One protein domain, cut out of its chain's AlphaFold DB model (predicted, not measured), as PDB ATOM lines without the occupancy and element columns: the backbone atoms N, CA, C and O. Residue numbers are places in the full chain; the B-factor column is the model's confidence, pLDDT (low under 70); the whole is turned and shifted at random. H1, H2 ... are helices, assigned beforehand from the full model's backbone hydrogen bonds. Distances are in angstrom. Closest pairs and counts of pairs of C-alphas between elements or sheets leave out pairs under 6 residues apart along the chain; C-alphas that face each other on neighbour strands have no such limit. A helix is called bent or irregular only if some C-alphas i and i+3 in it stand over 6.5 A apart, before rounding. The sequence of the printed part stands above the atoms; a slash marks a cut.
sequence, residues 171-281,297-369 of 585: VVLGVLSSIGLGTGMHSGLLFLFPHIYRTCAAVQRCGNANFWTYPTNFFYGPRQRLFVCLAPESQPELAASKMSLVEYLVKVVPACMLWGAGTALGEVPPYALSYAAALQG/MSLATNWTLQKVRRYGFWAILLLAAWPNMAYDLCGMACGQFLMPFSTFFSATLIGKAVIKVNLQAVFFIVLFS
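This is residues 171 to 281 and 297 to 369 of the 585 residues of the protein "SNARE_associated_Golgi_protein_-_putative" of Leishmania infantum (UniProt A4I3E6). A long rod of helices: H4 and the bent but nearly straight H9 run along it in opposite ways, with H2 packed on H4 and H9b in one half and H5, H6, H7 and H8 clustered at the other end. H1 crosses H4. The 184 printed residues include nine named helices, H1 to H9 in order, and no named strand: all helix. The whole is only just compact, close to loose, with radius of gyration of the C-alphas 19.2 A and spans of 68 by 33 by 24 A.

H1, residues 171 to 179, begins at C-alpha 171 (-39.475, 1.817, 47.587). H2, residues 185 to 206, 29.7 A long, is only just irregular: C-alphas 190 and 193 are 6.8 A apart. H3 is residues 236 to 242. H4, residues 245 to 265, 28.4 A long, is irregular: C-alphas 251 and 254 are 7.0 A apart. H5 is residues 268 to 279, H6 297 to 311, H7 313 to 321 and H8 327 to 336. H9, residues 341 to 368, assigned as one helix by its hydrogen bonds, is bent: C-alphas 353 and 356 are 6.7 A apart. Its arms are H9a, 341 to 353, and H9b, 356 to 368, ending at C-alpha 368 (-59.156, 3.739, 34.071).

The hub H2 touches H4, opposite ways at a shallow tilt of 19 degrees; the closest C-alphas, of Ile 196 and Val 252, are 6.2 A apart. H2 also touches H1, H3 and H9b. H4 touches H9a with residues 256 to 265 alone. H7 touches H9a. H8 touches H5 and only just H6, with 3 pairs of C-alphas within 8 A. Every O i to N i+4 pair is within hydrogen-bond range in H3, H5, H6, H7, H9a and H9b, against 4 of 5 in H1, 16 of 18 in H2, 14 of 17 in H4 and 5 of 6 in H8.

Residues 282 to 296 are cut out, with C-alphas 281 and 297 21.6 A apart. The H2 to H3 link is long. Among low-confidence stretches, under 70, are residues 179 to 186 and 297 to 309.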
ATOM      1  N   VAL A 171     -40.902   1.833  47.953       91.96
ATOM      2  CA  VAL A 171     -39.475   1.817  47.587       91.96
ATOM      3  C   VAL A 171     -38.967   0.383  47.416       91.96
ATOM      4  O   VAL A 171     -38.315   0.085  46.418       91.96
ATOM      5  N   VAL A 172     -39.292  -0.530  48.334       87.93
ATOM      6  CA  VAL A 172     -38.874  -1.941  48.256       87.93
ATOM      7  C   VAL A 172     -39.476  -2.630  47.031       87.93
ATOM      8  O   VAL A 172     -38.743  -3.283  46.290       87.93
ATOM      9  N   LEU A 173     -40.770  -2.440  46.751       87.65
ATOM     10  CA  LEU A 173     -41.398  -2.947  45.524       87.65
ATOM     11  C   LEU A 173     -40.734  -2.402  44.252       87.65
ATOM     12  O   LEU A 173     -40.641  -3.110  43.242       87.65
ATOM     13  N   GLY A 174     -40.273  -1.152  44.301       88.16
ATOM     14  CA  GLY A 174     -39.493  -0.530  43.242       88.16
ATOM     15  C   GLY A 174     -38.120  -1.178  43.068       88.16
ATOM     16  O   GLY A 174     -37.742  -1.501  41.950       88.16
ATOM     17  N   VAL A 175     -37.386  -1.435  44.155       84.95
ATOM     18  CA  VAL A 175     -36.074  -2.112  44.105       84.95
ATOM     19  C   VAL A 175     -36.214  -3.532  43.551       84.95
ATOM     20  O   VAL A 175     -35.470  -3.921  42.647       84.95
ATOM     21  N   LEU A 176     -37.210  -4.282  44.037       81.18
ATOM     22  CA  LEU A 176     -37.532  -5.632  43.560       81.18
ATOM     23  C   LEU A 176     -37.909  -5.655  42.072       81.18
ATOM     24  O   LEU A 176     -37.668  -6.648  41.396       81.18
ATOM     25  N   SER A 177     -38.445  -4.546  41.553       79.10
ATOM     26  CA  SER A 177     -38.731  -4.356  40.127       79.10
ATOM     27  C   SER A 177     -37.479  -4.473  39.247       79.10
ATOM     28  O   SER A 177     -37.540  -4.990  38.136       79.10
ATOM     29  N   SER A 178     -36.338  -3.983  39.739       73.45
ATOM     30  CA  SER A 178     -35.081  -3.862  38.982       73.45
ATOM     31  C   SER A 178     -34.102  -5.024  39.168       73.45
ATOM     32  O   SER A 178     -33.352  -5.314  38.245       73.45
ATOM     33  N   ILE A 179     -34.109  -5.718  40.315       65.49
ATOM     34  CA  ILE A 179     -33.131  -6.792  40.610       65.49
ATOM     35  C   ILE A 179     -33.251  -7.985  39.634       65.49
ATOM     36  O   ILE A 179     -32.279  -8.701  39.412       65.49
ATOM     37  N   GLY A 180     -34.415  -8.193  39.014       54.28
ATOM     38  CA  GLY A 180     -34.679  -9.299  38.086       54.28
ATOM     39  C   GLY A 180     -34.349  -9.037  36.612       54.28
ATOM     40  O   GLY A 180     -35.091  -9.524  35.767       54.28
ATOM     41  N   LEU A 181     -33.297  -8.271  36.291       47.31
ATOM     42  CA  LEU A 181     -32.941  -7.905  34.906       47.31
ATOM     43  C   LEU A 181     -34.079  -7.174  34.162       47.31
ATOM     44  O   LEU A 181     -34.520  -7.562  33.077       47.31
ATOM     45  N   GLY A 182     -34.609  -6.112  34.769       49.89
ATOM     46  CA  GLY A 182     -35.413  -5.154  34.010       49.89
ATOM     47  C   GLY A 182     -36.828  -5.603  33.619       49.89
ATOM     48  O   GLY A 182     -37.536  -4.827  32.972       49.89
ATOM     49  N   THR A 183     -37.337  -6.755  34.079       48.18
ATOM     50  CA  THR A 183     -38.762  -7.118  33.905       48.18
ATOM     51  C   THR A 183     -39.703  -6.321  34.820       48.18
ATOM     52  O   THR A 183     -40.810  -6.774  35.109       48.18
ATOM     53  N   GLY A 184     -39.296  -5.131  35.284       49.61
ATOM     54  CA  GLY A 184     -39.978  -4.288  36.278       49.61
ATOM     55  C   GLY A 184     -41.438  -3.918  35.980       49.61
ATOM     56  O   GLY A 184     -42.162  -3.375  36.816       49.61
ATOM     57  N   MET A 185     -41.911  -4.305  34.799       55.59
ATOM     58  CA  MET A 185     -43.324  -4.444  34.493       55.59
ATOM     59  C   MET A 185     -44.074  -5.327  35.506       55.59
ATOM     60  O   MET A 185     -45.233  -5.040  35.771       55.59
ATOM     61  N   HIS A 186     -43.448  -6.332  36.130       68.70
ATOM     62  CA  HIS A 186     -44.152  -7.226  37.055       68.70
ATOM     63  C   HIS A 186     -44.591  -6.539  38.351       68.70
ATOM     64  O   HIS A 186     -45.776  -6.585  38.659       68.70
ATOM     65  N   SER A 187     -43.711  -5.858  39.101       76.90
ATOM     66  CA  SER A 187     -44.158  -5.204  40.348       76.90
ATOM     67  C   SER A 187     -45.076  -4.007  40.075       76.90
ATOM     68  O   SER A 187     -46.009  -3.757  40.839       76.90
ATOM     69  N   GLY A 188     -44.880  -3.325  38.939       78.93
ATOM     70  CA  GLY A 188     -45.791  -2.290  38.453       78.93
ATOM     71  C   GLY A 188     -47.191  -2.844  38.161       78.93
ATOM     72  O   GLY A 188     -48.170  -2.340  38.703       78.93
ATOM     73  N   LEU A 189     -47.288  -3.920  37.372       75.03
ATOM     74  CA  LEU A 189     -48.551  -4.590  37.038       75.03
ATOM     75  C   LEU A 189     -49.236  -5.223  38.254       75.03
ATOM     76  O   LEU A 189     -50.462  -5.216  38.316       75.03
ATOM     77  N   LEU A 190     -48.470  -5.782  39.194       77.20
ATOM     78  CA  LEU A 190     -49.006  -6.510  40.346       77.20
ATOM     79  C   LEU A 190     -49.466  -5.593  41.483       77.20
ATOM     80  O   LEU A 190     -50.413  -5.941  42.180       77.20
ATOM     81  N   PHE A 191     -48.824  -4.436  41.677       83.57
ATOM     82  CA  PHE A 191     -49.092  -3.577  42.837       83.57
ATOM     83  C   PHE A 191     -49.428  -2.135  42.451       83.57
ATOM     84  O   PHE A 191     -50.470  -1.615  42.853       83.57
ATOM     85  N   LEU A 192     -48.595  -1.487  41.628       87.94
ATOM     86  CA  LEU A 192     -48.772  -0.068  41.302       87.94
ATOM     87  C   LEU A 192     -50.024   0.190  40.448       87.94
ATOM     88  O   LEU A 192     -50.802   1.090  40.752       87.94
ATOM     89  N   PHE A 193     -50.254  -0.590  39.391       86.00
ATOM     90  CA  PHE A 193     -51.392  -0.367  38.492       86.00
ATOM     91  C   PHE A 193     -52.729  -0.703  39.163       86.00
ATOM     92  O   PHE A 193     -53.657   0.097  39.021       86.00
ATOM     93  N   PRO A 194     -52.849  -1.789  39.957       86.04
ATOM     94  CA  PRO A 194     -54.018  -2.003  40.803       86.04
ATOM     95  C   PRO A 194     -54.258  -0.852  41.785       86.04
ATOM     96  O   PRO A 194     -55.404  -0.450  41.972       86.04
ATOM     97  N   HIS A 195     -53.208  -0.260  42.364       87.94
ATOM     98  CA  HIS A 195     -53.344   0.910  43.236       87.94
ATOM     99  C   HIS A 195     -53.867   2.153  42.491       87.94
ATOM    100  O   HIS A 195     -54.784   2.822  42.977       87.94
ATOM    101  N   ILE A 196     -53.362   2.430  41.280       89.93
ATOM    102  CA  ILE A 196     -53.864   3.519  40.420       89.93
ATOM    103  C   ILE A 196     -55.333   3.271  40.050       89.93
ATOM    104  O   ILE A 196     -56.161   4.178  40.153       89.93
ATOM    105  N   TYR A 197     -55.675   2.037  39.673       87.91
ATOM    106  CA  TYR A 197     -57.049   1.644  39.368       87.91
ATOM    107  C   TYR A 197     -57.983   1.869  40.567       87.91
ATOM    108  O   TYR A 197     -59.024   2.509  40.422       87.91
ATOM    109  N   ARG A 198     -57.604   1.397  41.762       87.55
ATOM    110  CA  ARG A 198     -58.407   1.573  42.984       87.55
ATOM    111  C   ARG A 198     -58.568   3.043  43.356       87.55
ATOM    112  O   ARG A 198     -59.658   3.442  43.746       87.55
ATOM    113  N   THR A 199     -57.540   3.860  43.141       89.44
ATOM    114  CA  THR A 199     -57.629   5.320  43.304       89.44
ATOM    115  C   THR A 199     -58.668   5.923  42.362       89.44
ATOM    116  O   THR A 199     -59.513   6.700  42.798       89.44
ATOM    117  N   CYS A 200     -58.663   5.532  41.084       88.40
ATOM    118  CA  CYS A 200     -59.651   6.010  40.115       88.40
ATOM    119  C   CYS A 200     -61.076   5.557  40.477       88.40
ATOM    120  O   CYS A 200     -62.013   6.349  40.394       88.40
ATOM    121  N   ALA A 201     -61.236   4.309  40.924       85.99
ATOM    122  CA  ALA A 201     -62.520   3.780  41.374       85.99
ATOM    123  C   ALA A 201     -63.025   4.484  42.647       85.99
ATOM    124  O   ALA A 201     -64.219   4.753  42.766       85.99
ATOM    125  N   ALA A 202     -62.130   4.820  43.580       87.04
ATOM    126  CA  ALA A 202     -62.461   5.567  44.790       87.04
ATOM    127  C   ALA A 202     -62.928   6.989  44.463       87.04
ATOM    128  O   ALA A 202     -63.948   7.422  44.985       87.04
ATOM    129  N   VAL A 203     -62.260   7.677  43.530       88.48
ATOM    130  CA  VAL A 203     -62.717   8.981  43.021       88.48
ATOM    131  C   VAL A 203     -64.144   8.895  42.476       88.48
ATOM    132  O   VAL A 203     -64.985   9.715  42.833       88.48
ATOM    133  N   GLN A 204     -64.432   7.892  41.641       85.04
ATOM    134  CA  GLN A 204     -65.770   7.702  41.070       85.04
ATOM    135  C   GLN A 204     -66.821   7.385  42.139       85.04
ATOM    136  O   GLN A 204     -67.951   7.848  42.040       85.04
ATOM    137  N   ARG A 205     -66.446   6.636  43.184       84.91
ATOM    138  CA  ARG A 205     -67.339   6.298  44.299       84.91
ATOM    139  C   ARG A 205     -67.616   7.489  45.217       84.91
ATOM    140  O   ARG A 205     -68.748   7.668  45.646       84.91
ATOM    141  N   CYS A 206     -66.587   8.266  45.552       86.75
ATOM    142  CA  CYS A 206     -66.690   9.367  46.509       86.75
ATOM    143  C   CYS A 206     -67.172  10.673  45.864       86.75
ATOM    144  O   CYS A 206     -67.719  11.521  46.563       86.75
ATOM    145  N   GLY A 207     -66.930  10.871  44.564       87.54
ATOM    146  CA  GLY A 207     -67.188  12.135  43.872       87.54
ATOM    147  C   GLY A 207     -66.195  13.257  44.184       87.54
ATOM    148  O   GLY A 207     -66.362  14.368  43.698       87.54
ATOM    149  N   ASN A 208     -65.149  12.990  44.967       89.01
ATOM    150  CA  ASN A 208     -64.027  13.894  45.267       89.01
ATOM    151  C   ASN A 208     -62.733  13.091  45.473       89.01
ATOM    152  O   ASN A 208     -62.747  11.864  45.590       89.01
ATOM    153  N   ALA A 209     -61.602  13.792  45.545       87.68
ATOM    154  CA  ALA A 209     -60.323  13.215  45.947       87.68
ATOM    155  C   ALA A 209     -60.164  13.136  47.483       87.68
ATOM    156  O   ALA A 209     -59.054  12.978  47.982       87.68
ATOM    157  N   ASN A 210     -61.228  13.242  48.285       87.21
ATOM    158  CA  ASN A 210     -61.122  13.200  49.747       87.21
ATOM    159  C   ASN A 210     -61.320  11.773  50.268       87.21
ATOM    160  O   ASN A 210     -62.310  11.456  50.919       87.21
ATOM    161  N   PHE A 211     -60.349  10.909  49.985       86.49
ATOM    162  CA  PHE A 211     -60.252   9.559  50.544       86.49
ATOM    163  C   PHE A 211     -58.802   9.214  50.894       86.49
ATOM    164  O   PHE A 211     -57.848   9.828  50.391       86.49
ATOM    165  N   TRP A 212     -58.640   8.222  51.765       82.51
ATOM    166  CA  TRP A 212     -57.335   7.716  52.175       82.51
ATOM    167  C   TRP A 212     -56.734   6.791  51.118       82.51
ATOM    168  O   TRP A 212     -57.417   5.931  50.569       82.51
ATOM    169  N   THR A 213     -55.435   6.926  50.870       82.40
ATOM    170  CA  THR A 213     -54.679   6.068  49.942       82.40
ATOM    171  C   THR A 213     -53.592   5.247  50.626       82.40
ATOM    172  O   THR A 213     -52.920   4.484  49.947       82.40
ATOM    173  N   TYR A 214     -53.419   5.369  51.946       81.23
ATOM    174  CA  TYR A 214     -52.388   4.667  52.716       81.23
ATOM    175  C   TYR A 214     -52.917   4.241  54.101       81.23
ATOM    176  O   TYR A 214     -53.812   4.910  54.634       81.23
ATOM    177  N   PRO A 215     -52.364   3.189  54.738       76.22
ATOM    178  CA  PRO A 215     -51.312   2.305  54.242       76.22
ATOM    179  C   PRO A 215     -51.852   1.265  53.252       76.22
ATOM    180  O   PRO A 215     -52.877   0.633  53.486       76.22
ATOM    181  N   THR A 216     -51.140   1.084  52.146       78.56
ATOM    182  CA  THR A 216     -51.350   0.016  51.155       78.56
ATOM    183  C   THR A 216     -50.578  -1.251  51.497       78.56
ATOM    184  O   THR A 216     -50.944  -2.342  51.063       78.56
ATOM    185  N   ASN A 217     -49.498  -1.105  52.265       81.65
ATOM    186  CA  ASN A 217     -48.634  -2.210  52.635       81.65
ATOM    187  C   ASN A 217     -49.374  -3.275  53.476       81.65
ATOM    188  O   ASN A 217     -50.262  -2.978  54.275       81.65
ATOM    189  N   PHE A 218     -48.974  -4.538  53.313       72.05
ATOM    190  CA  PHE A 218     -49.568  -5.660  54.046       72.05
ATOM    191  C   PHE A 218     -49.090  -5.716  55.510       72.05
ATOM    192  O   PHE A 218     -49.805  -6.205  56.376       72.05
ATOM    193  N   PHE A 219     -47.892  -5.225  55.813       71.07
ATOM    194  CA  PHE A 219     -47.204  -5.534  57.068       71.07
ATOM    195  C   PHE A 219     -47.487  -4.568  58.214       71.07
ATOM    196  O   PHE A 219     -47.077  -4.854  59.327       71.07
ATOM    197  N   TYR A 220     -48.086  -3.399  57.977       70.78
ATOM    198  CA  TYR A 220     -48.255  -2.392  59.018       70.78
ATOM    199  C   TYR A 220     -49.362  -1.373  58.727       70.78
ATOM    200  O   TYR A 220     -49.304  -0.599  57.768       70.78
ATOM    201  N   GLY A 221     -50.322  -1.323  59.653       73.30
ATOM    202  CA  GLY A 221     -51.362  -0.306  59.748       73.30
ATOM    203  C   GLY A 221     -52.774  -0.772  59.366       73.30
ATOM    204  O   GLY A 221     -52.984  -1.927  58.995       73.30
ATOM    205  N   PRO A 222     -53.778   0.105  59.535       71.07
ATOM    206  CA  PRO A 222     -55.191  -0.252  59.431       71.07
ATOM    207  C   PRO A 222     -55.625  -0.391  57.967       71.07
ATOM    208  O   PRO A 222     -55.929   0.599  57.307       71.07
ATOM    209  N   ARG A 223     -55.707  -1.619  57.447       72.69
ATOM    210  CA  ARG A 223     -56.112  -1.853  56.044       72.69
ATOM    211  C   ARG A 223     -57.533  -1.391  55.725       72.69
ATOM    212  O   ARG A 223     -57.793  -0.938  54.619       72.69
ATOM    213  N   GLN A 224     -58.423  -1.440  56.713       67.82
ATOM    214  CA  GLN A 224     -59.836  -1.067  56.576       67.82
ATOM    215  C   GLN A 224     -60.055   0.408  56.205       67.82
ATOM    216  O   GLN A 224     -61.135   0.764  55.753       67.82
ATOM    217  N   ARG A 225     -59.052   1.288  56.365       73.85
ATOM    218  CA  ARG A 225     -59.194   2.702  55.975       73.85
ATOM    219  C   ARG A 225     -58.909   2.964  54.498       73.85
ATOM    220  O   ARG A 225     -59.145   4.074  54.023       73.85
ATOM    221  N   LEU A 226     -58.341   1.995  53.783       79.46
ATOM    222  CA  LEU A 226     -57.864   2.196  52.423       79.46
ATOM    223  C   LEU A 226     -59.046   2.467  51.474       79.46
ATOM    224  O   LEU A 226     -59.980   1.679  51.394       79.46
ATOM    225  N   PHE A 227     -58.997   3.589  50.751       82.66
ATOM    226  CA  PHE A 227     -60.044   4.069  49.836       82.66
ATOM    227  C   PHE A 227     -61.407   4.400  50.481       82.66
ATOM    228  O   PHE A 227     -62.412   4.492  49.776       82.66
ATOM    229  N   VAL A 228     -61.451   4.652  51.795       81.01
ATOM    230  CA  VAL A 228     -62.663   5.135  52.483       81.01
ATOM    231  C   VAL A 228     -62.892   6.625  52.199       81.01
ATOM    232  O   VAL A 228     -61.985   7.445  52.376       81.01
ATOM    233  N   CYS A 229     -64.110   6.979  51.779       85.39
ATOM    234  CA  CYS A 229     -64.521   8.358  51.506       85.39
ATOM    235  C   CYS A 229     -64.656   9.166  52.807       85.39
ATOM    236  O   CYS A 229     -65.440   8.804  53.681       85.39
ATOM    237  N   LEU A 230     -63.935  10.283  52.915       82.76
ATOM    238  CA  LEU A 230     -63.986  11.185  54.073       82.76
ATOM    239  C   LEU A 230     -65.198  12.114  54.047       82.76
ATOM    240  O   LEU A 230     -65.784  12.410  55.082       82.76
ATOM    241  N   ALA A 231     -65.544  12.596  52.858       82.47
ATOM    242  CA  ALA A 231     -66.635  13.533  52.642       82.47
ATOM    243  C   ALA A 231     -67.363  13.119  51.362       82.47
ATOM    244  O   ALA A 231     -67.063  13.676  50.318       82.47
ATOM    245  N   PRO A 232     -68.220  12.086  51.379       81.51
ATOM    246  CA  PRO A 232     -68.881  11.616  50.164       81.51
ATOM    247  C   PRO A 232     -69.766  12.716  49.566       81.51
ATOM    248  O   PRO A 232     -70.543  13.354  50.276       81.51
ATOM    249  N   GLU A 233     -69.639  12.940  48.260       86.48
ATOM    250  CA  GLU A 233     -70.458  13.909  47.535       86.48
ATOM    251  C   GLU A 233     -71.882  13.369  47.336       86.48
ATOM    252  O   GLU A 233     -72.081  12.171  47.125       86.48
ATOM    253  N   SER A 234     -72.881  14.254  47.355       84.57
ATOM    254  CA  SER A 234     -74.289  13.860  47.169       84.57
ATOM    255  C   SER A 234     -74.569  13.229  45.795       84.57
ATOM    256  O   SER A 234     -75.424  12.352  45.679       84.57
ATOM    257  N   GLN A 235     -73.841  13.660  44.758       85.60
ATOM    258  CA  GLN A 235     -73.928  13.157  43.383       85.60
ATOM    259  C   GLN A 235     -72.527  12.796  42.863       85.60
ATOM    260  O   GLN A 235     -71.900  13.594  42.153       85.60
ATOM    261  N   PRO A 236     -72.004  11.609  43.216       82.37
ATOM    262  CA  PRO A 236     -70.595  11.287  43.019       82.37
ATOM    263  C   PRO A 236     -70.197  11.186  41.544       82.37
ATOM    264  O   PRO A 236     -69.128  11.659  41.171       82.37
ATOM    265  N   GLU A 237     -71.068  10.655  40.685       80.36
ATOM    266  CA  GLU A 237     -70.787  10.481  39.253       80.36
ATOM    267  C   GLU A 237     -70.621  11.824  38.530       80.36
ATOM    268  O   GLU A 237     -69.642  12.047  37.813       80.36
ATOM    269  N   LEU A 238     -71.538  12.769  38.772       82.83
ATOM    270  CA  LEU A 238     -71.469  14.097  38.165       82.83
ATOM    271  C   LEU A 238     -70.234  14.863  38.651       82.83
ATOM    272  O   LEU A 238     -69.582  15.545  37.859       82.83
ATOM    273  N   ALA A 239     -69.901  14.750  39.935       85.50
ATOM    274  CA  ALA A 239     -68.725  15.397  40.501       85.50
ATOM    275  C   ALA A 239     -67.418  14.780  39.971       85.50
ATOM    276  O   ALA A 239     -66.537  15.513  39.523       85.50
ATOM    277  N   ALA A 240     -67.335  13.447  39.891       82.24
ATOM    278  CA  ALA A 240     -66.216  12.726  39.283       82.24
ATOM    279  C   ALA A 240     -66.003  13.097  37.813       82.24
ATOM    280  O   ALA A 240     -64.866  13.322  37.393       82.24
ATOM    281  N   SER A 241     -67.083  13.277  37.047       80.38
ATOM    282  CA  SER A 241     -66.983  13.704  35.649       80.38
ATOM    283  C   SER A 241     -66.300  15.073  35.489       80.38
ATOM    284  O   SER A 241     -65.617  15.304  34.491       80.38
ATOM    285  N   LYS A 242     -66.420  15.967  36.480       83.85
ATOM    286  CA  LYS A 242     -65.837  17.319  36.458       83.85
ATOM    287  C   LYS A 242     -64.399  17.374  36.961       83.85
ATOM    288  O   LYS A 242     -63.763  18.419  36.817       83.85
ATOM    289  N   MET A 243     -63.875  16.283  37.515       84.53
ATOM    290  CA  MET A 243     -62.527  16.290  38.066       84.53
ATOM    291  C   MET A 243     -61.445  16.444  37.010       84.53
ATOM    292  O   MET A 243     -61.498  15.917  35.890       84.53
ATOM    293  N   SER A 244     -60.415  17.160  37.428       87.58
ATOM    294  CA  SER A 244     -59.178  17.346  36.700       87.58
ATOM    295  C   SER A 244     -58.264  16.130  36.860       87.58
ATOM    296  O   SER A 244     -58.224  15.483  37.902       87.58
ATOM    297  N   LEU A 245     -57.442  15.853  35.843       88.40
ATOM    298  CA  LEU A 245     -56.400  14.819  35.909       88.40
ATOM    299  C   LEU A 245     -55.441  15.038  37.096       88.40
ATOM    300  O   LEU A 245     -54.923  14.081  37.664       88.40
ATOM    301  N   VAL A 246     -55.223  16.299  37.480       89.75
ATOM    302  CA  VAL A 246     -54.338  16.686  38.583       89.75
ATOM    303  C   VAL A 246     -54.822  16.104  39.910       89.75
ATOM    304  O   VAL A 246     -54.000  15.622  40.682       89.75
ATOM    305  N   GLU A 247     -56.132  16.066  40.157       89.62
ATOM    306  CA  GLU A 247     -56.697  15.512  41.396       89.62
ATOM    307  C   GLU A 247     -56.421  14.011  41.536       89.62
ATOM    308  O   GLU A 247     -56.050  13.545  42.615       89.62
ATOM    309  N   TYR A 248     -56.501  13.260  40.433       89.81
ATOM    310  CA  TYR A 248     -56.090  11.854  40.405       89.81
ATOM    311  C   TYR A 248     -54.580  11.713  40.621       89.81
ATOM    312  O   TYR A 248     -54.137  10.879  41.411       89.81
ATOM    313  N   LEU A 249     -53.782  12.540  39.933       91.99
ATOM    314  CA  LEU A 249     -52.324  12.488  40.011       91.99
ATOM    315  C   LEU A 249     -51.827  12.747  41.429       91.99
ATOM    316  O   LEU A 249     -51.042  11.956  41.933       91.99
ATOM    317  N   VAL A 250     -52.321  13.779  42.113       92.04
ATOM    318  CA  VAL A 250     -51.899  14.113  43.486       92.04
ATOM    319  C   VAL A 250     -52.062  12.924  44.443       92.04
ATOM    320  O   VAL A 250     -51.263  12.772  45.367       92.04
ATOM    321  N   LYS A 251     -53.039  12.041  44.201       91.51
ATOM    322  CA  LYS A 251     -53.258  10.839  45.015       91.51
ATOM    323  C   LYS A 251     -52.324   9.679  44.709       91.51
ATOM    324  O   LYS A 251     -51.955   8.968  45.639       91.51
ATOM    325  N   VAL A 252     -51.926   9.495  43.451       93.06
ATOM    326  CA  VAL A 252     -51.055   8.375  43.048       93.06
ATOM    327  C   VAL A 252     -49.572   8.742  43.010       93.06
ATOM    328  O   VAL A 252     -48.728   7.861  43.150       93.06
ATOM    329  N   VAL A 253     -49.242  10.026  42.830       94.34
ATOM    330  CA  VAL A 253     -47.873  10.537  42.654       94.34
ATOM    331  C   VAL A 253     -46.949  10.119  43.798       94.34
ATOM    332  O   VAL A 253     -45.869   9.629  43.483       94.34
ATOM    333  N   PRO A 254     -47.318  10.209  45.093       93.02
ATOM    334  CA  PRO A 254     -46.430   9.768  46.170       93.02
ATOM    335  C   PRO A 254     -46.012   8.297  46.032       93.02
ATOM    336  O   PRO A 254     -44.820   8.000  46.008       93.02
ATOM    337  N   ALA A 255     -46.979   7.391  45.848       92.31
ATOM    338  CA  ALA A 255     -46.728   5.964  45.644       92.31
ATOM    339  C   ALA A 255     -45.904   5.706  44.370       92.31
ATOM    340  O   ALA A 255     -44.922   4.964  44.396       92.31
ATOM    341  N   CYS A 256     -46.253   6.377  43.266       93.13
ATOM    342  CA  CYS A 256     -45.550   6.283  41.987       93.13
ATOM    343  C   CYS A 256     -44.091   6.736  42.103       93.13
ATOM    344  O   CYS A 256     -43.188   6.016  41.684       93.13
ATOM    345  N   MET A 257     -43.833   7.904  42.693       94.63
ATOM    346  CA  MET A 257     -42.485   8.445  42.849       94.63
ATOM    347  C   MET A 257     -41.631   7.575  43.770       94.63
ATOM    348  O   MET A 257     -40.469   7.338  43.459       94.63
ATOM    349  N   LEU A 258     -42.193   7.065  44.871       93.83
ATOM    350  CA  LEU A 258     -41.484   6.177  45.798       93.83
ATOM    351  C   LEU A 258     -41.146   4.834  45.144       93.83
ATOM    352  O   LEU A 258     -40.004   4.380  45.224       93.83
ATOM    353  N   TRP A 259     -42.092   4.247  44.408       92.37
ATOM    354  CA  TRP A 259     -41.841   3.058  43.597       92.37
ATOM    355  C   TRP A 259     -40.784   3.321  42.519       92.37
ATOM    356  O   TRP A 259     -39.807   2.582  42.405       92.37
ATOM    357  N   GLY A 260     -40.902   4.423  41.777       90.77
ATOM    358  CA  GLY A 260     -39.931   4.817  40.759       90.77
ATOM    359  C   GLY A 260     -38.540   5.104  41.338       90.77
ATOM    360  O   GLY A 260     -37.536   4.738  40.726       90.77
ATOM    361  N   ALA A 261     -38.450   5.665  42.545       92.57
ATOM    362  CA  ALA A 261     -37.190   5.843  43.265       92.57
ATOM    363  C   ALA A 261     -36.570   4.496  43.654       92.57
ATOM    364  O   ALA A 261     -35.368   4.301  43.469       92.57
ATOM    365  N   GLY A 262     -37.387   3.538  44.098       90.34
ATOM    366  CA  GLY A 262     -36.960   2.159  44.306       90.34
ATOM    367  C   GLY A 262     -36.365   1.529  43.045       90.34
ATOM    368  O   GLY A 262     -35.295   0.929  43.106       90.34
ATOM    369  N   THR A 263     -36.991   1.736  41.882       86.98
ATOM    370  CA  THR A 263     -36.467   1.207  40.605       86.98
ATOM    371  C   THR A 263     -35.104   1.811  40.248       86.98
ATOM    372  O   THR A 263     -34.221   1.110  39.756       86.98
ATOM    373  N   ALA A 264     -34.891   3.102  40.538       88.47
ATOM    374  CA  ALA A 264     -33.597   3.756  40.357       88.47
ATOM    375  C   ALA A 264     -32.540   3.235  41.349       88.47
ATOM    376  O   ALA A 264     -31.372   3.120  40.992       88.47
ATOM    377  N   LEU A 265     -32.935   2.887  42.577       88.59
ATOM    378  CA  LEU A 265     -32.040   2.288  43.570       88.59
ATOM    379  C   LEU A 265     -31.590   0.876  43.183       88.59
ATOM    380  O   LEU A 265     -30.426   0.540  43.390       88.59
ATOM    381  N   GLY A 266     -32.457   0.050  42.594       82.70
ATOM    382  CA  GLY A 266     -32.052  -1.297  42.184       82.70
ATOM    383  C   GLY A 266     -31.212  -1.359  40.899       82.70
ATOM    384  O   GLY A 266     -30.773  -2.440  40.528       82.70
ATOM    385  N   GLU A 267     -30.909  -0.220  40.270       80.48
ATOM    386  CA  GLU A 267     -29.876  -0.088  39.221       80.48
ATOM    387  C   GLU A 267     -28.468   0.135  39.776       80.48
ATOM    388  O   GLU A 267     -27.473   0.024  39.058       80.48
ATOM    389  N   VAL A 268     -28.359   0.476  41.061       84.68
ATOM    390  CA  VAL A 268     -27.064   0.720  41.699       84.68
ATOM    391  C   VAL A 268     -26.180  -0.538  41.682       84.68
ATOM    392  O   VAL A 268     -25.000  -0.390  41.363       84.68
ATOM    393  N   PRO A 269     -26.688  -1.763  41.951       80.11
ATOM    394  CA  PRO A 269     -25.876  -2.978  41.866       80.11
ATOM    395  C   PRO A 269     -25.242  -3.250  40.484       80.11
ATOM    396  O   PRO A 269     -24.017  -3.382  40.449       80.11
ATOM    397  N   PRO A 270     -25.976  -3.296  39.348       75.78
ATOM    398  CA  PRO A 270     -25.354  -3.535  38.039       75.78
ATOM    399  C   PRO A 270     -24.390  -2.414  37.625       75.78
ATOM    400  O   PRO A 270     -23.337  -2.696  37.049       75.78
ATOM    401  N   TYR A 271     -24.689  -1.157  37.972       80.02
ATOM    402  CA  TYR A 271     -23.752  -0.046  37.792       80.02
ATOM    403  C   TYR A 271     -22.457  -0.258  38.594       80.02
ATOM    404  O   TYR A 271     -21.366  -0.133  38.048       80.02
ATOM    405  N   ALA A 272     -22.550  -0.611  39.879       83.24
ATOM    406  CA  ALA A 272     -21.378  -0.788  40.734       83.24
ATOM    407  C   ALA A 272     -20.520  -1.985  40.297       83.24
ATOM    408  O   ALA A 272     -19.293  -1.894  40.313       83.24
ATOM    409  N   LEU A 273     -21.158  -3.080  39.871       77.73
ATOM    410  CA  LEU A 273     -20.475  -4.270  39.368       77.73
ATOM    411  C   LEU A 273     -19.703  -3.972  38.075       77.73
ATOM    412  O   LEU A 273     -18.515  -4.269  37.980       77.73
ATOM    413  N   SER A 274     -20.355  -3.334  37.100       76.35
ATOM    414  CA  SER A 274     -19.714  -2.945  35.837       76.35
ATOM    415  C   SER A 274     -18.624  -1.885  36.029       76.35
ATOM    416  O   SER A 274     -17.583  -1.957  35.380       76.35
ATOM    417  N   TYR A 275     -18.812  -0.957  36.971       80.94
ATOM    418  CA  TYR A 275     -17.800   0.025  37.363       80.94
ATOM    419  C   TYR A 275     -16.562  -0.635  37.981       80.94
ATOM    420  O   TYR A 275     -15.434  -0.290  37.630       80.94
ATOM    421  N   ALA A 276     -16.748  -1.607  38.879       81.44
ATOM    422  CA  ALA A 276     -15.642  -2.348  39.483       81.44
ATOM    423  C   ALA A 276     -14.883  -3.198  38.449       81.44
ATOM    424  O   ALA A 276     -13.652  -3.203  38.456       81.44
ATOM    425  N   ALA A 277     -15.598  -3.855  37.529       75.87
ATOM    426  CA  ALA A 277     -14.993  -4.628  36.444       75.87
ATOM    427  C   ALA A 277     -14.157  -3.746  35.498       75.87
ATOM    428  O   ALA A 277     -13.036  -4.109  35.141       75.87
ATOM    429  N   ALA A 278     -14.660  -2.555  35.152       74.78
ATOM    430  CA  ALA A 278     -13.928  -1.587  34.338       74.78
ATOM    431  C   ALA A 278     -12.669  -1.059  35.042       74.78
ATOM    432  O   ALA A 278     -11.625  -0.909  34.407       74.78
ATOM    433  N   LEU A 279     -12.730  -0.828  36.359       80.01
ATOM    434  CA  LEU A 279     -11.578  -0.371  37.143       80.01
ATOM    435  C   LEU A 279     -10.457  -1.422  37.216       80.01
ATOM    436  O   LEU A 279      -9.286  -1.062  37.290       80.01
ATOM    437  N   GLN A 280     -10.805  -2.711  37.179       77.03
ATOM    438  CA  GLN A 280      -9.845  -3.821  37.180       77.03
ATOM    439  C   GLN A 280      -9.185  -4.067  35.813       77.03
ATOM    440  O   GLN A 280      -8.355  -4.964  35.701       77.03
ATOM    441  N   GLY A 281      -9.542  -3.307  34.768       63.98
ATOM    442  CA  GLY A 281      -8.999  -3.504  33.420       63.98
ATOM    443  C   GLY A 281      -9.406  -4.838  32.783       63.98
ATOM    444  O   GLY A 281      -8.795  -5.256  31.806       63.98
ATOM    445  N   MET A 297     -27.152  -6.406  20.598       48.55
ATOM    446  CA  MET A 297     -26.968  -5.351  21.600       48.55
ATOM    447  C   MET A 297     -26.012  -4.260  21.092       48.55
ATOM    448  O   MET A 297     -26.230  -3.079  21.354       48.55
ATOM    449  N   SER A 298     -24.987  -4.636  20.322       55.22
ATOM    450  CA  SER A 298     -23.865  -3.785  19.900       55.22
ATOM    451  C   SER A 298     -24.282  -2.465  19.235       55.22
ATOM    452  O   SER A 298     -23.653  -1.430  19.462       55.22
ATOM    453  N   LEU A 299     -25.379  -2.453  18.472       52.13
ATOM    454  CA  LEU A 299     -25.853  -1.268  17.752       52.13
ATOM    455  C   LEU A 299     -26.571  -0.278  18.686       52.13
ATOM    456  O   LEU A 299     -26.311   0.928  18.641       52.13
ATOM    457  N   ALA A 300     -27.411  -0.795  19.590       54.54
ATOM    458  CA  ALA A 300     -28.059  -0.008  20.636       54.54
ATOM    459  C   ALA A 300     -27.035   0.514  21.651       54.54
ATOM    460  O   ALA A 300     -27.115   1.678  22.059       54.54
ATOM    461  N   THR A 301     -26.036  -0.304  21.996       59.61
ATOM    462  CA  THR A 301     -24.911   0.099  22.840       59.61
ATOM    463  C   THR A 301     -24.140   1.213  22.141       59.61
ATOM    464  O   THR A 301     -24.124   2.317  22.662       59.61
ATOM    465  N   ASN A 302     -23.632   1.040  20.916       59.69
ATOM    466  CA  ASN A 302     -22.846   2.068  20.213       59.69
ATOM    467  C   ASN A 302     -23.571   3.414  20.031       59.69
ATOM    468  O   ASN A 302     -22.968   4.473  20.231       59.69
ATOM    469  N   TRP A 303     -24.868   3.406  19.708       65.76
ATOM    470  CA  TRP A 303     -25.657   4.641  19.631       65.76
ATOM    471  C   TRP A 303     -25.783   5.324  20.999       65.76
ATOM    472  O   TRP A 303     -25.535   6.528  21.134       65.76
ATOM    473  N   THR A 304     -26.104   4.535  22.026       61.76
ATOM    474  CA  THR A 304     -26.172   4.991  23.419       61.76
ATOM    475  C   THR A 304     -24.824   5.561  23.860       61.76
ATOM    476  O   THR A 304     -24.772   6.647  24.433       61.76
ATOM    477  N   LEU A 305     -23.722   4.910  23.488       59.99
ATOM    478  CA  LEU A 305     -22.352   5.326  23.779       59.99
ATOM    479  C   LEU A 305     -22.002   6.677  23.172       59.99
ATOM    480  O   LEU A 305     -21.468   7.548  23.866       59.99
ATOM    481  N   GLN A 306     -22.332   6.899  21.899       65.32
ATOM    482  CA  GLN A 306     -22.050   8.175  21.247       65.32
ATOM    483  C   GLN A 306     -22.867   9.318  21.868       65.32
ATOM    484  O   GLN A 306     -22.372  10.441  22.008       65.32
ATOM    485  N   LYS A 307     -24.112   9.045  22.281       64.89
ATOM    486  CA  LYS A 307     -24.984  10.036  22.926       64.89
ATOM    487  C   LYS A 307     -24.576  10.328  24.368       64.89
ATOM    488  O   LYS A 307     -24.528  11.501  24.734       64.89
ATOM    489  N   VAL A 308     -24.221   9.315  25.157       66.34
ATOM    490  CA  VAL A 308     -23.756   9.481  26.544       66.34
ATOM    491  C   VAL A 308     -22.444  10.264  26.589       66.34
ATOM    492  O   VAL A 308     -22.331  11.189  27.389       66.34
ATOM    493  N   ARG A 309     -21.496  10.014  25.673       66.26
ATOM    494  CA  ARG A 309     -20.258  10.815  25.586       66.26
ATOM    495  C   ARG A 309     -20.507  12.287  25.253       66.26
ATOM    496  O   ARG A 309     -19.765  13.145  25.717       66.26
ATOM    497  N   ARG A 310     -21.532  12.592  24.449       73.26
ATOM    498  CA  ARG A 310     -21.813  13.966  23.999       73.26
ATOM    499  C   ARG A 310     -22.696  14.761  24.960       73.26
ATOM    500  O   ARG A 310     -22.493  15.959  25.104       73.26
ATOM    501  N   TYR A 311     -23.685  14.114  25.572       76.82
ATOM    502  CA  TYR A 311     -24.725  14.780  26.365       76.82
ATOM    503  C   TYR A 311     -24.708  14.403  27.854       76.82
ATOM    504  O   TYR A 311     -25.433  15.021  28.635       76.82
ATOM    505  N   GLY A 312     -23.902  13.412  28.257       79.85
ATOM    506  CA  GLY A 312     -23.717  12.987  29.646       79.85
ATOM    507  C   GLY A 312     -25.042  12.753  30.370       79.85
ATOM    508  O   GLY A 312     -25.845  11.908  29.971       79.85
ATOM    509  N   PHE A 313     -25.280  13.566  31.400       84.09
ATOM    510  CA  PHE A 313     -26.494  13.576  32.218       84.09
ATOM    511  C   PHE A 313     -27.795  13.542  31.398       84.09
ATOM    512  O   PHE A 313     -28.683  12.750  31.697       84.09
ATOM    513  N   TRP A 314     -27.911  14.356  30.342       85.95
ATOM    514  CA  TRP A 314     -29.152  14.469  29.563       85.95
ATOM    515  C   TRP A 314     -29.459  13.216  28.745       85.95
ATOM    516  O   TRP A 314     -30.624  12.848  28.608       85.95
ATOM    517  N   ALA A 315     -28.430  12.539  28.224       81.04
ATOM    518  CA  ALA A 315     -28.625  11.266  27.536       81.04
ATOM    519  C   ALA A 315     -29.163  10.210  28.506       81.04
ATOM    520  O   ALA A 315     -30.130   9.527  28.186       81.04
ATOM    521  N   ILE A 316     -28.587  10.128  29.708       81.87
ATOM    522  CA  ILE A 316     -29.017   9.170  30.734       81.87
ATOM    523  C   ILE A 316     -30.418   9.493  31.222       81.87
ATOM    524  O   ILE A 316     -31.228   8.586  31.353       81.87
ATOM    525  N   LEU A 317     -30.731  10.770  31.437       86.94
ATOM    526  CA  LEU A 317     -32.065  11.199  31.836       86.94
ATOM    527  C   LEU A 317     -33.121  10.747  30.817       86.94
ATOM    528  O   LEU A 317     -34.145  10.189  31.204       86.94
ATOM    529  N   LEU A 318     -32.859  10.949  29.521       83.99
ATOM    530  CA  LEU A 318     -33.766  10.546  28.444       83.99
ATOM    531  C   LEU A 318     -33.889   9.022  28.328       83.99
ATOM    532  O   LEU A 318     -34.999   8.511  28.197       83.99
ATOM    533  N   LEU A 319     -32.774   8.292  28.425       78.50
ATOM    534  CA  LEU A 319     -32.764   6.825  28.409       78.50
ATOM    535  C   LEU A 319     -33.498   6.237  29.620       78.50
ATOM    536  O   LEU A 319     -34.257   5.283  29.480       78.50
ATOM    537  N   ALA A 320     -33.326   6.840  30.797       80.07
ATOM    538  CA  ALA A 320     -34.004   6.451  32.026       80.07
ATOM    539  C   ALA A 320     -35.504   6.792  32.005       80.07
ATOM    540  O   ALA A 320     -36.301   6.066  32.603       80.07
ATOM    541  N   ALA A 321     -35.890   7.871  31.316       79.93
ATOM    542  CA  ALA A 321     -37.282   8.262  31.117       79.93
ATOM    543  C   ALA A 321     -38.019   7.378  30.091       79.93
ATOM    544  O   ALA A 321     -39.249   7.302  30.127       79.93
ATOM    545  N   TRP A 322     -37.298   6.697  29.193       74.37
ATOM    546  CA  TRP A 322     -37.902   5.886  28.137       74.37
ATOM    547  C   TRP A 322     -38.435   4.527  28.653       74.37
ATOM    548  O   TRP A 322     -37.768   3.840  29.436       74.37
ATOM    549  N   PRO A 323     -39.636   4.084  28.230       61.74
ATOM    550  CA  PRO A 323     -40.185   2.794  28.639       61.74
ATOM    551  C   PRO A 323     -39.478   1.563  28.012       61.74
ATOM    552  O   PRO A 323     -39.361   1.447  26.799       61.74
ATOM    553  N   ASN A 324     -39.130   0.595  28.875       57.85
ATOM    554  CA  ASN A 324     -39.196  -0.872  28.675       57.85
ATOM    555  C   ASN A 324     -38.192  -1.669  27.800       57.85
ATOM    556  O   ASN A 324     -38.557  -2.763  27.388       57.85
ATOM    557  N   MET A 325     -36.924  -1.274  27.616       50.92
ATOM    558  CA  MET A 325     -35.871  -2.306  27.388       50.92
ATOM    559  C   MET A 325     -34.425  -1.822  27.525       50.92
ATOM    560  O   MET A 325     -33.562  -2.592  27.923       50.92
ATOM    561  N   ALA A 326     -34.145  -0.540  27.279       51.82
ATOM    562  CA  ALA A 326     -32.786   0.019  27.386       51.82
ATOM    563  C   ALA A 326     -32.226   0.070  28.832       51.82
ATOM    564  O   ALA A 326     -31.176   0.657  29.080       51.82
ATOM    565  N   TYR A 327     -32.964  -0.501  29.784       53.86
ATOM    566  CA  TYR A 327     -32.953  -0.201  31.210       53.86
ATOM    567  C   TYR A 327     -31.715  -0.773  31.916       53.86
ATOM    568  O   TYR A 327     -30.893   0.012  32.375       53.86
ATOM    569  N   ASP A 328     -31.483  -2.087  31.853       56.81
ATOM    570  CA  ASP A 328     -30.284  -2.690  32.464       56.81
ATOM    571  C   ASP A 328     -28.998  -2.331  31.712       56.81
ATOM    572  O   ASP A 328     -27.905  -2.272  32.285       56.81
ATOM    573  N   LEU A 329     -29.125  -2.048  30.412       59.53
ATOM    574  CA  LEU A 329     -27.994  -1.647  29.589       59.53
ATOM    575  C   LEU A 329     -27.448  -0.289  30.022       59.53
ATOM    576  O   LEU A 329     -26.242  -0.085  29.963       59.53
ATOM    577  N   CYS A 330     -28.300   0.634  30.480       67.46
ATOM    578  CA  CYS A 330     -27.838   1.943  30.928       67.46
ATOM    579  C   CYS A 330     -26.961   1.825  32.180       67.46
ATOM    580  O   CYS A 330     -25.905   2.454  32.218       67.46
ATOM    581  N   GLY A 331     -27.365   1.025  33.174       72.49
ATOM    582  CA  GLY A 331     -26.575   0.790  34.386       72.49
ATOM    583  C   GLY A 331     -25.222   0.156  34.068       72.49
ATOM    584  O   GLY A 331     -24.184   0.710  34.438       72.49
ATOM    585  N   MET A 332     -25.230  -0.942  33.303       69.17
ATOM    586  CA  MET A 332     -24.006  -1.645  32.899       69.17
ATOM    587  C   MET A 332     -23.089  -0.791  32.022       69.17
ATOM    588  O   MET A 332     -21.888  -0.722  32.271       69.17
ATOM    589  N   ALA A 333     -23.638  -0.097  31.021       67.24
ATOM    590  CA  ALA A 333     -22.854   0.790  30.173       67.24
ATOM    591  C   ALA A 333     -22.253   1.930  31.006       67.24
ATOM    592  O   ALA A 333     -21.053   2.163  30.945       67.24
ATOM    593  N   CYS A 334     -23.040   2.618  31.842       74.84
ATOM    594  CA  CYS A 334     -22.523   3.729  32.648       74.84
ATOM    595  C   CYS A 334     -21.391   3.300  33.590       74.84
ATOM    596  O   CYS A 334     -20.430   4.059  33.745       74.84
ATOM    597  N   GLY A 335     -21.471   2.102  34.181       74.72
ATOM    598  CA  GLY A 335     -20.374   1.566  34.981       74.72
ATOM    599  C   GLY A 335     -19.152   1.205  34.133       74.72
ATOM    600  O   GLY A 335     -18.048   1.612  34.483       74.72
ATOM    601  N   GLN A 336     -19.332   0.570  32.968       70.88
ATOM    602  CA  GLN A 336     -18.230   0.273  32.037       70.88
ATOM    603  C   GLN A 336     -17.445   1.523  31.597       70.88
ATOM    604  O   GLN A 336     -16.229   1.460  31.444       70.88
ATOM    605  N   PHE A 337     -18.106   2.676  31.435       72.83
ATOM    606  CA  PHE A 337     -17.446   3.944  31.071       72.83
ATOM    607  C   PHE A 337     -16.949   4.758  32.265       72.83
ATOM    608  O   PHE A 337     -16.611   5.930  32.089       72.83
ATOM    609  N   LEU A 338     -16.904   4.165  33.464       77.94
ATOM    610  CA  LEU A 338     -16.435   4.815  34.690       77.94
ATOM    611  C   LEU A 338     -17.130   6.165  34.938       77.94
ATOM    612  O   LEU A 338     -16.517   7.132  35.397       77.94
ATOM    613  N   MET A 339     -18.422   6.258  34.608       79.85
ATOM    614  CA  MET A 339     -19.172   7.488  34.829       79.85
ATOM    615  C   MET A 339     -19.268   7.789  36.331       79.85
ATOM    616  O   MET A 339     -19.475   6.861  37.099       79.85
ATOM    617  N   PRO A 340     -19.204   9.054  36.789       84.87
ATOM    618  CA  PRO A 340     -19.423   9.371  38.195       84.87
ATOM    619  C   PRO A 340     -20.814   8.951  38.689       84.87
ATOM    620  O   PRO A 340     -21.838   9.306  38.094       84.87
ATOM    621  N   PHE A 341     -20.852   8.288  39.848       86.58
ATOM    622  CA  PHE A 341     -22.087   7.782  40.459       86.58
ATOM    623  C   PHE A 341     -23.164   8.860  40.616       86.58
ATOM    624  O   PHE A 341     -24.331   8.604  40.345       86.58
ATOM    625  N   SER A 342     -22.791  10.082  41.012       86.70
ATOM    626  CA  SER A 342     -23.751  11.177  41.202       86.70
ATOM    627  C   SER A 342     -24.459  11.563  39.900       86.70
ATOM    628  O   SER A 342     -25.673  11.758  39.911       86.70
ATOM    629  N   THR A 343     -23.739  11.615  38.775       86.21
ATOM    630  CA  THR A 343     -24.303  11.951  37.460       86.21
ATOM    631  C   THR A 343     -25.260  10.871  36.982       86.21
ATOM    632  O   THR A 343     -26.368  11.183  36.555       86.21
ATOM    633  N   PHE A 344     -24.849   9.610  37.106       87.19
ATOM    634  CA  PHE A 344     -25.683   8.461  36.782       87.19
ATOM    635  C   PHE A 344     -26.939   8.425  37.661       87.19
ATOM    636  O   PHE A 344     -28.051   8.525  37.150       87.19
ATOM    637  N   PHE A 345     -26.762   8.362  38.983       89.36
ATOM    638  CA  PHE A 345     -27.850   8.121  39.924       89.36
ATOM    639  C   PHE A 345     -28.883   9.251  39.921       89.36
ATOM    640  O   PHE A 345     -30.083   8.984  39.925       89.36
ATOM    641  N   SER A 346     -28.448  10.515  39.866       90.88
ATOM    642  CA  SER A 346     -29.375  11.654  39.809       90.88
ATOM    643  C   SER A 346     -30.173  11.682  38.502       90.88
ATOM    644  O   SER A 346     -31.390  11.871  38.544       90.88
ATOM    645  N   ALA A 347     -29.531  11.414  37.358       89.26
ATOM    646  CA  ALA A 347     -30.212  11.319  36.070       89.26
ATOM    647  C   ALA A 347     -31.220  10.164  36.055       89.26
ATOM    648  O   ALA A 347     -32.361  10.344  35.626       89.26
ATOM    649  N   THR A 348     -30.839   8.992  36.575       87.46
ATOM    650  CA  THR A 348     -31.741   7.839  36.658       87.46
ATOM    651  C   THR A 348     -32.889   8.066  37.628       87.46
ATOM    652  O   THR A 348     -34.017   7.683  37.323       87.46
ATOM    653  N   LEU A 349     -32.633   8.706  38.773       91.71
ATOM    654  CA  LEU A 349     -33.652   8.999  39.774       91.71
ATOM    655  C   LEU A 349     -34.696   9.958  39.202       91.71
ATOM    656  O   LEU A 349     -35.883   9.664  39.264       91.71
ATOM    657  N   ILE A 350     -34.275  11.058  38.575       92.65
ATOM    658  CA  ILE A 350     -35.204  12.012  37.954       92.65
ATOM    659  C   ILE A 350     -35.944  11.345  36.786       92.65
ATOM    660  O   ILE A 350     -37.172  11.409  36.706       92.65
ATOM    661  N   GLY A 351     -35.223  10.644  35.909       88.98
ATOM    662  CA  GLY A 351     -35.807   9.981  34.744       88.98
ATOM    663  C   GLY A 351     -36.869   8.952  35.122       88.98
ATOM    664  O   GLY A 351     -37.935   8.928  34.515       88.98
ATOM    665  N   LYS A 352     -36.630   8.146  36.163       88.11
ATOM    666  CA  LYS A 352     -37.533   7.055  36.565       88.11
ATOM    667  C   LYS A 352     -38.580   7.474  37.585       88.11
ATOM    668  O   LYS A 352     -39.762   7.215  37.368       88.11
ATOM    669  N   ALA A 353     -38.157   8.120  38.670       90.92
ATOM    670  CA  ALA A 353     -39.026   8.487  39.783       90.92
ATOM    671  C   ALA A 353     -39.897   9.708  39.483       90.92
ATOM    672  O   ALA A 353     -40.972   9.825  40.055       90.92
ATOM    673  N   VAL A 354     -39.464  10.610  38.594       92.43
ATOM    674  CA  VAL A 354     -40.204  11.848  38.304       92.43
ATOM    675  C   VAL A 354     -40.843  11.819  36.919       92.43
ATOM    676  O   VAL A 354     -42.000  12.198  36.787       92.43
ATOM    677  N   ILE A 355     -40.134  11.370  35.881       90.69
ATOM    678  CA  ILE A 355     -40.651  11.453  34.506       90.69
ATOM    679  C   ILE A 355     -41.409  10.177  34.126       90.69
ATOM    680  O   ILE A 355     -42.628  10.205  33.960       90.69
ATOM    681  N   LYS A 356     -40.706   9.043  34.023       89.47
ATOM    682  CA  LYS A 356     -41.244   7.770  33.518       89.47
ATOM    683  C   LYS A 356     -42.482   7.320  34.284       89.47
ATOM    684  O   LYS A 356     -43.503   7.028  33.667       89.47
ATOM    685  N   VAL A 357     -42.397   7.255  35.614       89.56
ATOM    686  CA  VAL A 357     -43.494   6.707  36.419       89.56
ATOM    687  C   VAL A 357     -44.733   7.599  36.387       89.56
ATOM    688  O   VAL A 357     -45.843   7.086  36.318       89.56
ATOM    689  N   ASN A 358     -44.565   8.923  36.342       92.33
ATOM    690  CA  ASN A 358     -45.699   9.840  36.254       92.33
ATOM    691  C   ASN A 358     -46.322   9.835  34.851       92.33
ATOM    692  O   ASN A 358     -47.541   9.894  34.739       92.33
ATOM    693  N   LEU A 359     -45.529   9.667  33.785       89.93
ATOM    694  CA  LEU A 359     -46.069   9.424  32.439       89.93
ATOM    695  C   LEU A 359     -46.873   8.116  32.380       89.93
ATOM    696  O   LEU A 359     -47.970   8.096  31.820       89.93
ATOM    697  N   GLN A 360     -46.374   7.041  33.001       88.30
ATOM    698  CA  GLN A 360     -47.122   5.787  33.140       88.30
ATOM    699  C   GLN A 360     -48.404   5.988  33.965       88.30
ATOM    700  O   GLN A 360     -49.464   5.523  33.556       88.30
ATOM    701  N   ALA A 361     -48.341   6.724  35.077       90.82
ATOM    702  CA  ALA A 361     -49.502   7.016  35.913       90.82
ATOM    703  C   ALA A 361     -50.575   7.809  35.157       90.82
ATOM    704  O   ALA A 361     -51.745   7.441  35.218       90.82
ATOM    705  N   VAL A 362     -50.190   8.834  34.387       91.61
ATOM    706  CA  VAL A 362     -51.106   9.578  33.507       91.61
ATOM    707  C   VAL A 362     -51.786   8.636  32.520       91.61
ATOM    708  O   VAL A 362     -53.009   8.664  32.405       91.61
ATOM    709  N   PHE A 363     -51.016   7.781  31.842       88.17
ATOM    710  CA  PHE A 363     -51.563   6.811  30.895       88.17
ATOM    711  C   PHE A 363     -52.606   5.894  31.554       88.17
ATOM    712  O   PHE A 363     -53.706   5.739  31.025       88.17
ATOM    713  N   PHE A 364     -52.306   5.339  32.733       87.61
ATOM    714  CA  PHE A 364     -53.233   4.453  33.443       87.61
ATOM    715  C   PHE A 364     -54.440   5.177  34.045       87.61
ATOM    716  O   PHE A 364     -55.538   4.634  33.998       87.61
ATOM    717  N   ILE A 365     -54.288   6.400  34.559       89.05
ATOM    718  CA  ILE A 365     -55.426   7.202  35.030       89.05
ATOM    719  C   ILE A 365     -56.378   7.490  33.871       89.05
ATOM    720  O   ILE A 365     -57.584   7.312  34.019       89.05
ATOM    721  N   VAL A 366     -55.849   7.900  32.713       86.59
ATOM    722  CA  VAL A 366     -56.662   8.129  31.511       86.59
ATOM    723  C   VAL A 366     -57.367   6.839  31.095       86.59
ATOM    724  O   VAL A 366     -58.551   6.873  30.798       86.59
ATOM    725  N   LEU A 367     -56.674   5.698  31.125       82.57
ATOM    726  CA  LEU A 367     -57.254   4.402  30.773       82.57
ATOM    727  C   LEU A 367     -58.370   3.954  31.738       82.57
ATOM    728  O   LEU A 367     -59.352   3.351  31.306       82.57
ATOM    729  N   PHE A 368     -58.222   4.211  33.040       81.23
ATOM    730  CA  PHE A 368     -59.156   3.739  34.071       81.23
ATOM    731  C   PHE A 368     -60.285   4.719  34.390       81.23
ATOM    732  O   PHE A 368     -61.340   4.289  34.865       81.23
ATOM    733  N   SER A 369     -60.101   6.009  34.114       77.79
ATOM    734  CA  SER A 369     -61.145   7.019  34.240       77.79
ATOM    735  C   SER A 369     -61.968   7.069  32.955       77.79
ATOM    736  O   SER A 369     -61.579   7.709  31.977       77.79
TER     737      SER A 369